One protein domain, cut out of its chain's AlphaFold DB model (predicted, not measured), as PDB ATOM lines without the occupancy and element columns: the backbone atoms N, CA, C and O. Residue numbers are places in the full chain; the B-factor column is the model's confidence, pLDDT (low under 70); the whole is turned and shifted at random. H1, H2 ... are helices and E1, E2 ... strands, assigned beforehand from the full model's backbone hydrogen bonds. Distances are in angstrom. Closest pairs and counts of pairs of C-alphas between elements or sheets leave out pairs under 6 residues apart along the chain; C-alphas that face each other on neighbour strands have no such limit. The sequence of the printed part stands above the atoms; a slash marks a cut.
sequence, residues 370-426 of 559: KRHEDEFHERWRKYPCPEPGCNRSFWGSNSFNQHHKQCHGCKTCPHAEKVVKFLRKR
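What this domain is: This is residues 370 to 426 of the 559 residues of an uncharacterized protein of Trichoderma longibrachiatum ATCC 18648 (UniProt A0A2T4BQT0). The short strand E1 runs through the middle of an elongated little domain, with residues 393 to 394 paired along one side of it and residues 421 to 422 along the other, while the longest helix, H2, runs beside it in nearly the same direction. H1 makes one end of the long axis, and the loop around Pro 388 reaches toward the other. The printed part has 57 residues with three named helices and one named strand, in the order H1, E1, H2, H3; the class is mostly helix, with under half of the residues in named elements. It is only just compact, close to loose, with a radius of gyration of the C-alphas of 12.1 A and spans of 36 by 20 by 18 A.

Where its parts are: H1, residues 370 to 377, begins at C-alpha 370 (185.779, 174.036, 220.541) and is 10.2 A long. E1, residues 381 to 384, is 9.7 A long. H2, residues 397 to 408, is 15.3 A long and begins at C-alpha 397 (200.649, 189.174, 224.577). H3, residues 415 to 418, ends at C-alpha 418 (199.055, 197.979, 230.928).

How they stand to each other: H1 is apart from E1, H2 and H3. E1 pairs with no named strand; its residues 381 to 382 pair antiparallel with residues 421 to 422, and its residues 383 to 384 with residues 393 to 394. The closest C-alphas of E1 and H2 are those of Tyr 383 and Phe 400, 6.4 A apart. H2, with residues 397 to 401 alone, only just touches H3, with 3 pairs of C-alphas within 8 A; the closest are Ser 397 and Ala 416, 5.9 A. In H1 and H2 every O i to N i+4 pair is within hydrogen-bond range; H3 is too short for such a pair.

The domain as a whole: The C-alphas farthest apart, those of Lys 370 and Pro 388, are 36.8 A apart. The printed part has no cut. The link from E1 to H2, 12 residues, is long. The mean pLDDT of the printed part is 79.0; residues 379 to 380, 412 to 415 and 425 are under 70.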
ATOM      1  N   LYS A 370     186.102 173.361 219.271       89.06
ATOM      2  CA  LYS A 370     185.779 174.036 220.541       89.06
ATOM      3  C   LYS A 370     186.961 174.873 221.033       89.06
ATOM      4  O   LYS A 370     186.764 176.032 221.391       89.06
ATOM      5  N   ARG A 371     188.175 174.305 221.011       89.62
ATOM      6  CA  ARG A 371     189.420 174.996 221.374       89.62
ATOM      7  C   ARG A 371     189.735 176.159 220.428       89.62
ATOM      8  O   ARG A 371     190.170 177.207 220.887       89.62
ATOM      9  N   HIS A 372     189.504 176.008 219.129       89.38
ATOM     10  CA  HIS A 372     189.756 177.068 218.158       89.38
ATOM     11  C   HIS A 372     188.826 178.273 218.357       89.38
ATOM     12  O   HIS A 372     189.294 179.410 218.392       89.38
ATOM     13  N   GLU A 373     187.524 178.050 218.557       86.88
ATOM     14  CA  GLU A 373     186.604 179.149 218.871       86.88
ATOM     15  C   GLU A 373     186.926 179.814 220.219       86.88
ATOM     16  O   GLU A 373     186.735 181.018 220.364       86.88
ATOM     17  N   ASP A 374     187.451 179.050 221.177       84.31
ATOM     18  CA  ASP A 374     187.871 179.523 222.501       84.31
ATOM     19  C   ASP A 374     189.104 180.438 222.416       84.31
ATOM     20  O   ASP A 374     189.049 181.624 222.745       84.31
ATOM     21  N   GLU A 375     190.206 179.914 221.874       82.62
ATOM     22  CA  GLU A 375     191.498 180.599 221.860       82.62
ATOM     23  C   GLU A 375     191.534 181.809 220.913       82.62
ATOM     24  O   GLU A 375     192.260 182.767 221.204       82.62
ATOM     25  N   PHE A 376     190.775 181.773 219.806       77.56
ATOM     26  CA  PHE A 376     190.839 182.769 218.726       77.56
ATOM     27  C   PHE A 376     189.614 183.688 218.643       77.56
ATOM     28  O   PHE A 376     189.786 184.880 218.381       77.56
ATOM     29  N   HIS A 377     188.397 183.182 218.875       78.31
ATOM     30  CA  HIS A 377     187.160 183.952 218.665       78.31
ATOM     31  C   HIS A 377     186.492 184.440 219.955       78.31
ATOM     32  O   HIS A 377     185.784 185.446 219.921       78.31
ATOM     33  N   GLU A 378     186.782 183.822 221.102       71.00
ATOM     34  CA  GLU A 378     186.373 184.320 222.420       71.00
ATOM     35  C   GLU A 378     187.455 185.163 223.124       71.00
ATOM     36  O   GLU A 378     187.458 185.348 224.344       71.00
ATOM     37  N   ARG A 379     188.406 185.717 222.362       69.19
ATOM     38  CA  ARG A 379     189.539 186.466 222.912       69.19
ATOM     39  C   ARG A 379     189.133 187.855 223.437       69.19
ATOM     40  O   ARG A 379     189.436 188.880 222.831       69.19
ATOM     41  N   TRP A 380     188.537 187.913 224.630       66.44
ATOM     42  CA  TRP A 380     188.100 189.148 225.318       66.44
ATOM     43  C   TRP A 380     189.186 190.217 225.544       66.44
ATOM     44  O   TRP A 380     188.873 191.327 225.970       66.44
ATOM     45  N   ARG A 381     190.461 189.898 225.309       74.12
ATOM     46  CA  ARG A 381     191.622 190.766 225.533       74.12
ATOM     47  C   ARG A 381     192.258 191.135 224.194       74.12
ATOM     48  O   ARG A 381     192.810 190.256 223.533       74.12
ATOM     49  N   LYS A 382     192.248 192.424 223.838       78.69
ATOM     50  CA  LYS A 382     193.104 192.966 222.770       78.69
ATOM     51  C   LYS A 382     194.234 193.816 223.346       78.69
ATOM     52  O   LYS A 382     194.057 194.526 224.333       78.69
ATOM     53  N   TYR A 383     195.369 193.753 222.671       80.06
ATOM     54  CA  TYR A 383     196.621 194.434 222.961       80.06
ATOM     55  C   TYR A 383     196.872 195.449 221.827       80.06
ATOM     56  O   TYR A 383     197.532 195.109 220.840       80.06
ATOM     57  N   PRO A 384     196.257 196.647 221.857       83.81
ATOM     58  CA  PRO A 384     196.633 197.748 220.973       83.81
ATOM     59  C   PRO A 384     198.081 198.176 221.238       83.81
ATOM     60  O   PRO A 384     198.501 198.247 222.391       83.81
ATOM     61  N   CYS A 385     198.830 198.490 220.183       85.50
ATOM     62  CA  CYS A 385     200.108 199.178 220.323       85.50
ATOM     63  C   CYS A 385     199.872 200.592 220.909       85.50
ATOM     64  O   CYS A 385     198.968 201.284 220.437       85.50
ATOM     65  N   PRO A 386     200.623 201.022 221.942       81.38
ATOM     66  CA  PRO A 386     200.533 202.368 222.508       81.38
ATOM     67  C   PRO A 386     201.338 203.408 221.710       81.38
ATOM     68  O   PRO A 386     201.231 204.598 221.986       81.38
ATOM     69  N   GLU A 387     202.163 202.970 220.754       76.88
ATOM     70  CA  GLU A 387     203.090 203.832 220.019       76.88
ATOM     71  C   GLU A 387     202.336 204.764 219.053       76.88
ATOM     72  O   GLU A 387     201.571 204.279 218.206       76.88
ATOM     73  N   PRO A 388     202.541 206.094 219.124       78.44
ATOM     74  CA  PRO A 388     201.832 207.041 218.273       78.44
ATOM     75  C   PRO A 388     202.144 206.776 216.795       78.44
ATOM     76  O   PRO A 388     203.297 206.736 216.373       78.44
ATOM     77  N   GLY A 389     201.090 206.566 216.004       77.62
ATOM     78  CA  GLY A 389     201.180 206.170 214.596       77.62
ATOM     79  C   GLY A 389     201.085 204.658 214.339       77.62
ATOM     80  O   GLY A 389     200.850 204.268 213.194       77.62
ATOM     81  N   CYS A 390     201.176 203.787 215.354       84.38
ATOM     82  CA  CYS A 390     201.016 202.342 215.160       84.38
ATOM     83  C   CYS A 390     199.626 201.825 215.558       84.38
ATOM     84  O   CYS A 390     199.416 201.273 216.630       84.38
ATOM     85  N   ASN A 391     198.666 201.895 214.636       79.19
ATOM     86  CA  ASN A 391     197.291 201.421 214.863       79.19
ATOM     87  C   ASN A 391     197.122 199.879 214.861       79.19
ATOM     88  O   ASN A 391     196.017 199.371 214.659       79.19
ATOM     89  N   ARG A 392     198.197 199.102 215.057       81.44
ATOM     90  CA  ARG A 392     198.119 197.633 215.086       81.44
ATOM     91  C   ARG A 392     197.643 197.148 216.455       81.44
ATOM     92  O   ARG A 392     198.137 197.581 217.491       81.44
ATOM     93  N   SER A 393     196.686 196.222 216.453       80.75
ATOM     94  CA  SER A 393     196.186 195.575 217.667       80.75
ATOM     95  C   SER A 393     196.251 194.059 217.542       80.75
ATOM     96  O   SER A 393     196.002 193.495 216.477       80.75
ATOM     97  N   PHE A 394     196.634 193.411 218.638       79.31
ATOM     98  CA  PHE A 394     196.972 191.993 218.685       79.31
ATOM     99  C   PHE A 394     196.080 191.278 219.692       79.31
ATOM    100  O   PHE A 394     195.647 191.862 220.680       79.31
ATOM    101  N   TRP A 395     195.819 189.996 219.467       74.50
ATOM    102  CA  TRP A 395     194.935 189.197 220.324       74.50
ATOM    103  C   TRP A 395     195.707 188.381 221.383       74.50
ATOM    104  O   TRP A 395     195.117 187.797 222.290       74.50
ATOM    105  N   GLY A 396     197.044 188.382 221.333       79.69
ATOM    106  CA  GLY A 396     197.901 187.727 222.321       79.69
ATOM    107  C   GLY A 396     199.095 188.585 222.736       79.69
ATOM    108  O   GLY A 396     199.716 189.240 221.902       79.69
ATOM    109  N   SER A 397     199.460 188.509 224.019       80.25
ATOM    110  CA  SER A 397     200.649 189.174 224.577       80.25
ATOM    111  C   SER A 397     201.930 188.814 223.811       80.25
ATOM    112  O   SER A 397     202.753 189.678 223.530       80.25
ATOM    113  N   ASN A 398     202.084 187.557 223.373       82.25
ATOM    114  CA  ASN A 398     203.297 187.131 222.672       82.25
ATOM    115  C   ASN A 398     203.439 187.759 221.268       82.25
ATOM    116  O   ASN A 398     204.536 188.167 220.897       82.25
ATOM    117  N   SER A 399     202.344 187.906 220.509       83.12
ATOM    118  CA  SER A 399     202.373 188.575 219.197       83.12
ATOM    119  C   SER A 399     202.472 190.099 219.319       83.12
ATOM    120  O   SER A 399     203.182 190.722 218.532       83.12
ATOM    121  N   PHE A 400     201.875 190.690 220.359       83.25
ATOM    122  CA  PHE A 400     202.122 192.079 220.752       83.25
ATOM    123  C   PHE A 400     203.609 192.332 221.074       83.25
ATOM    124  O   PHE A 400     204.218 193.250 220.529       83.25
ATOM    125  N   ASN A 401     204.228 191.477 221.892       85.88
ATOM    126  CA  ASN A 401     205.644 191.579 222.257       85.88
ATOM    127  C   ASN A 401     206.580 191.344 221.062       85.88
ATOM    128  O   ASN A 401     207.613 192.004 220.953       85.88
ATOM    129  N   GLN A 402     206.220 190.442 220.145       86.88
ATOM    130  CA  GLN A 402     206.945 190.249 218.888       86.88
ATOM    131  C   GLN A 402     206.884 191.508 218.011       86.88
ATOM    132  O   GLN A 402     207.923 191.969 217.542       86.88
ATOM    133  N   HIS A 403     205.705 192.116 217.862       88.94
ATOM    134  CA  HIS A 403     205.536 193.385 217.155       88.94
ATOM    135  C   HIS A 403     206.340 194.528 217.798       88.94
ATOM    136  O   HIS A 403     207.051 195.239 217.089       88.94
ATOM    137  N   HIS A 404     206.297 194.674 219.124       87.81
ATOM    138  CA  HIS A 404     207.084 195.681 219.845       87.81
ATOM    139  C   HIS A 404     208.596 195.507 219.643       87.81
ATOM    140  O   HIS A 404     209.311 196.494 219.464       87.81
ATOM    141  N   LYS A 405     209.091 194.263 219.594       87.00
ATOM    142  CA  LYS A 405     210.496 193.965 219.270       87.00
ATOM    143  C   LYS A 405     210.846 194.279 217.812       87.00
ATOM    144  O   LYS A 405     211.903 194.843 217.558       87.00
ATOM    145  N   GLN A 406     209.972 193.932 216.863       88.19
ATOM    146  CA  GLN A 406     210.243 194.027 215.421       88.19
ATOM    147  C   GLN A 406     210.016 195.422 214.822       88.19
ATOM    148  O   GLN A 406     210.733 195.807 213.906       88.19
ATOM    149  N   CYS A 407     209.021 196.172 215.301       83.94
ATOM    150  CA  CYS A 407     208.641 197.472 214.734       83.94
ATOM    151  C   CYS A 407     209.072 198.667 215.593       83.94
ATOM    152  O   CYS A 407     209.160 199.771 215.068       83.94
ATOM    153  N   HIS A 408     209.331 198.452 216.887       84.06
ATOM    154  CA  HIS A 408     209.621 199.518 217.856       84.06
ATOM    155  C   HIS A 408     210.902 199.258 218.673       84.06
ATOM    156  O   HIS A 408     211.186 199.974 219.627       84.06
ATOM    157  N   GLY A 409     211.682 198.221 218.330       83.38
ATOM    158  CA  GLY A 409     212.969 197.903 218.969       83.38
ATOM    159  C   GLY A 409     212.902 197.595 220.474       83.38
ATOM    160  O   GLY A 409     213.932 197.584 221.150       83.38
ATOM    161  N   CYS A 410     211.704 197.368 221.018       82.56
ATOM    162  CA  CYS A 410     211.446 197.345 222.454       82.56
ATOM    163  C   CYS A 410     212.061 196.097 223.112       82.56
ATOM    164  O   CYS A 410     211.596 194.972 222.910       82.56
ATOM    165  N   LYS A 411     213.132 196.290 223.892       70.19
ATOM    166  CA  LYS A 411     213.954 195.196 224.446       70.19
ATOM    167  C   LYS A 411     213.260 194.475 225.609       70.19
ATOM    168  O   LYS A 411     213.219 193.245 225.632       70.19
ATOM    169  N   THR A 412     212.657 195.238 226.517       65.88
ATOM    170  CA  THR A 412     211.800 194.774 227.617       65.88
ATOM    171  C   THR A 412     210.454 195.490 227.516       65.88
ATOM    172  O   THR A 412     210.407 196.713 227.454       65.88
ATOM    173  N   CYS A 413     209.350 194.736 227.459       63.22
ATOM    174  CA  CYS A 413     208.020 195.286 227.168       63.22
ATOM    175  C   CYS A 413     207.016 195.008 228.308       63.22
ATOM    176  O   CYS A 413     206.148 194.146 228.168       63.22
ATOM    177  N   PRO A 414     207.087 195.744 229.436       68.88
ATOM    178  CA  PRO A 414     206.072 195.687 230.495       68.88
ATOM    179  C   PRO A 414     204.741 196.344 230.075       68.88
ATOM    180  O   PRO A 414     203.776 196.368 230.836       68.88
ATOM    181  N   HIS A 415     204.665 196.896 228.859       68.62
ATOM    182  CA  HIS A 415     203.464 197.531 228.323       68.62
ATOM    183  C   HIS A 415     202.325 196.531 228.110       68.62
ATOM    184  O   HIS A 415     201.168 196.917 228.237       68.62
ATOM    185  N   ALA A 416     202.637 195.257 227.834       71.56
ATOM    186  CA  ALA A 416     201.661 194.242 227.433       71.56
ATOM    187  C   ALA A 416     200.487 194.083 228.413       71.56
ATOM    188  O   ALA A 416     199.373 193.834 227.970       71.56
ATOM    189  N   GLU A 417     200.716 194.251 229.715       70.56
ATOM    190  CA  GLU A 417     199.674 194.171 230.749       70.56
ATOM    191  C   GLU A 417     198.922 195.498 230.911       70.56
ATOM    192  O   GLU A 417     197.700 195.509 231.050       70.56
ATOM    193  N   LYS A 418     199.629 196.629 230.798       70.62
ATOM    194  CA  LYS A 418     199.055 197.979 230.928       70.62
ATOM    195  C   LYS A 418     198.170 198.377 229.743       70.62
ATOM    196  O   LYS A 418     197.244 199.161 229.919       70.62
ATOM    197  N   VAL A 419     198.430 197.844 228.543       73.50
ATOM    198  CA  VAL A 419     197.644 198.155 227.334       73.50
ATOM    199  C   VAL A 419     196.466 197.209 227.090       73.50
ATOM    200  O   VAL A 419     195.772 197.385 226.088       73.50
ATOM    201  N   VAL A 420     196.212 196.204 227.942       80.38
ATOM    202  CA  VAL A 420     195.120 195.239 227.705       80.38
ATOM    203  C   VAL A 420     193.769 195.951 227.730       80.38
ATOM    204  O   VAL A 420     193.186 196.197 228.785       80.38
ATOM    205  N   LYS A 421     193.208 196.215 226.549       78.06
ATOM    206  CA  LYS A 421     191.838 196.705 226.433       78.06
ATOM    207  C   LYS A 421     190.907 195.503 226.416       78.06
ATOM    208  O   LYS A 421     190.685 194.881 225.378       78.06
ATOM    209  N   PHE A 422     190.382 195.174 227.590       75.81
ATOM    210  CA  PHE A 422     189.309 194.200 227.744       75.81
ATOM    211  C   PHE A 422     188.070 194.683 226.973       75.81
ATOM    212  O   PHE A 422     187.643 195.831 227.111       75.81
ATOM    213  N   LEU A 423     187.500 193.821 226.132       75.19
ATOM    214  CA  LEU A 423     186.183 194.044 225.538       75.19
ATOM    215  C   LEU A 423     185.107 193.696 226.575       75.19
ATOM    216  O   LEU A 423     185.310 192.813 227.411       75.19
ATOM    217  N   ARG A 424     183.938 194.351 226.497       72.88
ATOM    218  CA  ARG A 424     182.753 193.931 227.264       72.88
ATOM    219  C   ARG A 424     182.474 192.453 226.958       72.88
ATOM    220  O   ARG A 424     182.355 192.093 225.785       72.88
ATOM    221  N   LYS A 425     182.356 191.609 227.991       68.38
ATOM    222  CA  LYS A 425     181.918 190.215 227.822       68.38
ATOM    223  C   LYS A 425     180.510 190.209 227.218       68.38
ATOM    224  O   LYS A 425     179.626 190.917 227.703       68.38
ATOM    225  N   ARG A 426     180.300 189.431 226.156       79.38
ATOM    226  CA  ARG A 426     178.980 189.263 225.529       79.38
ATOM    227  C   ARG A 426     178.094 188.469 226.499       79.38
ATOM    228  O   ARG A 426     178.534 187.447 227.005       79.38
TER     229      ARG A 426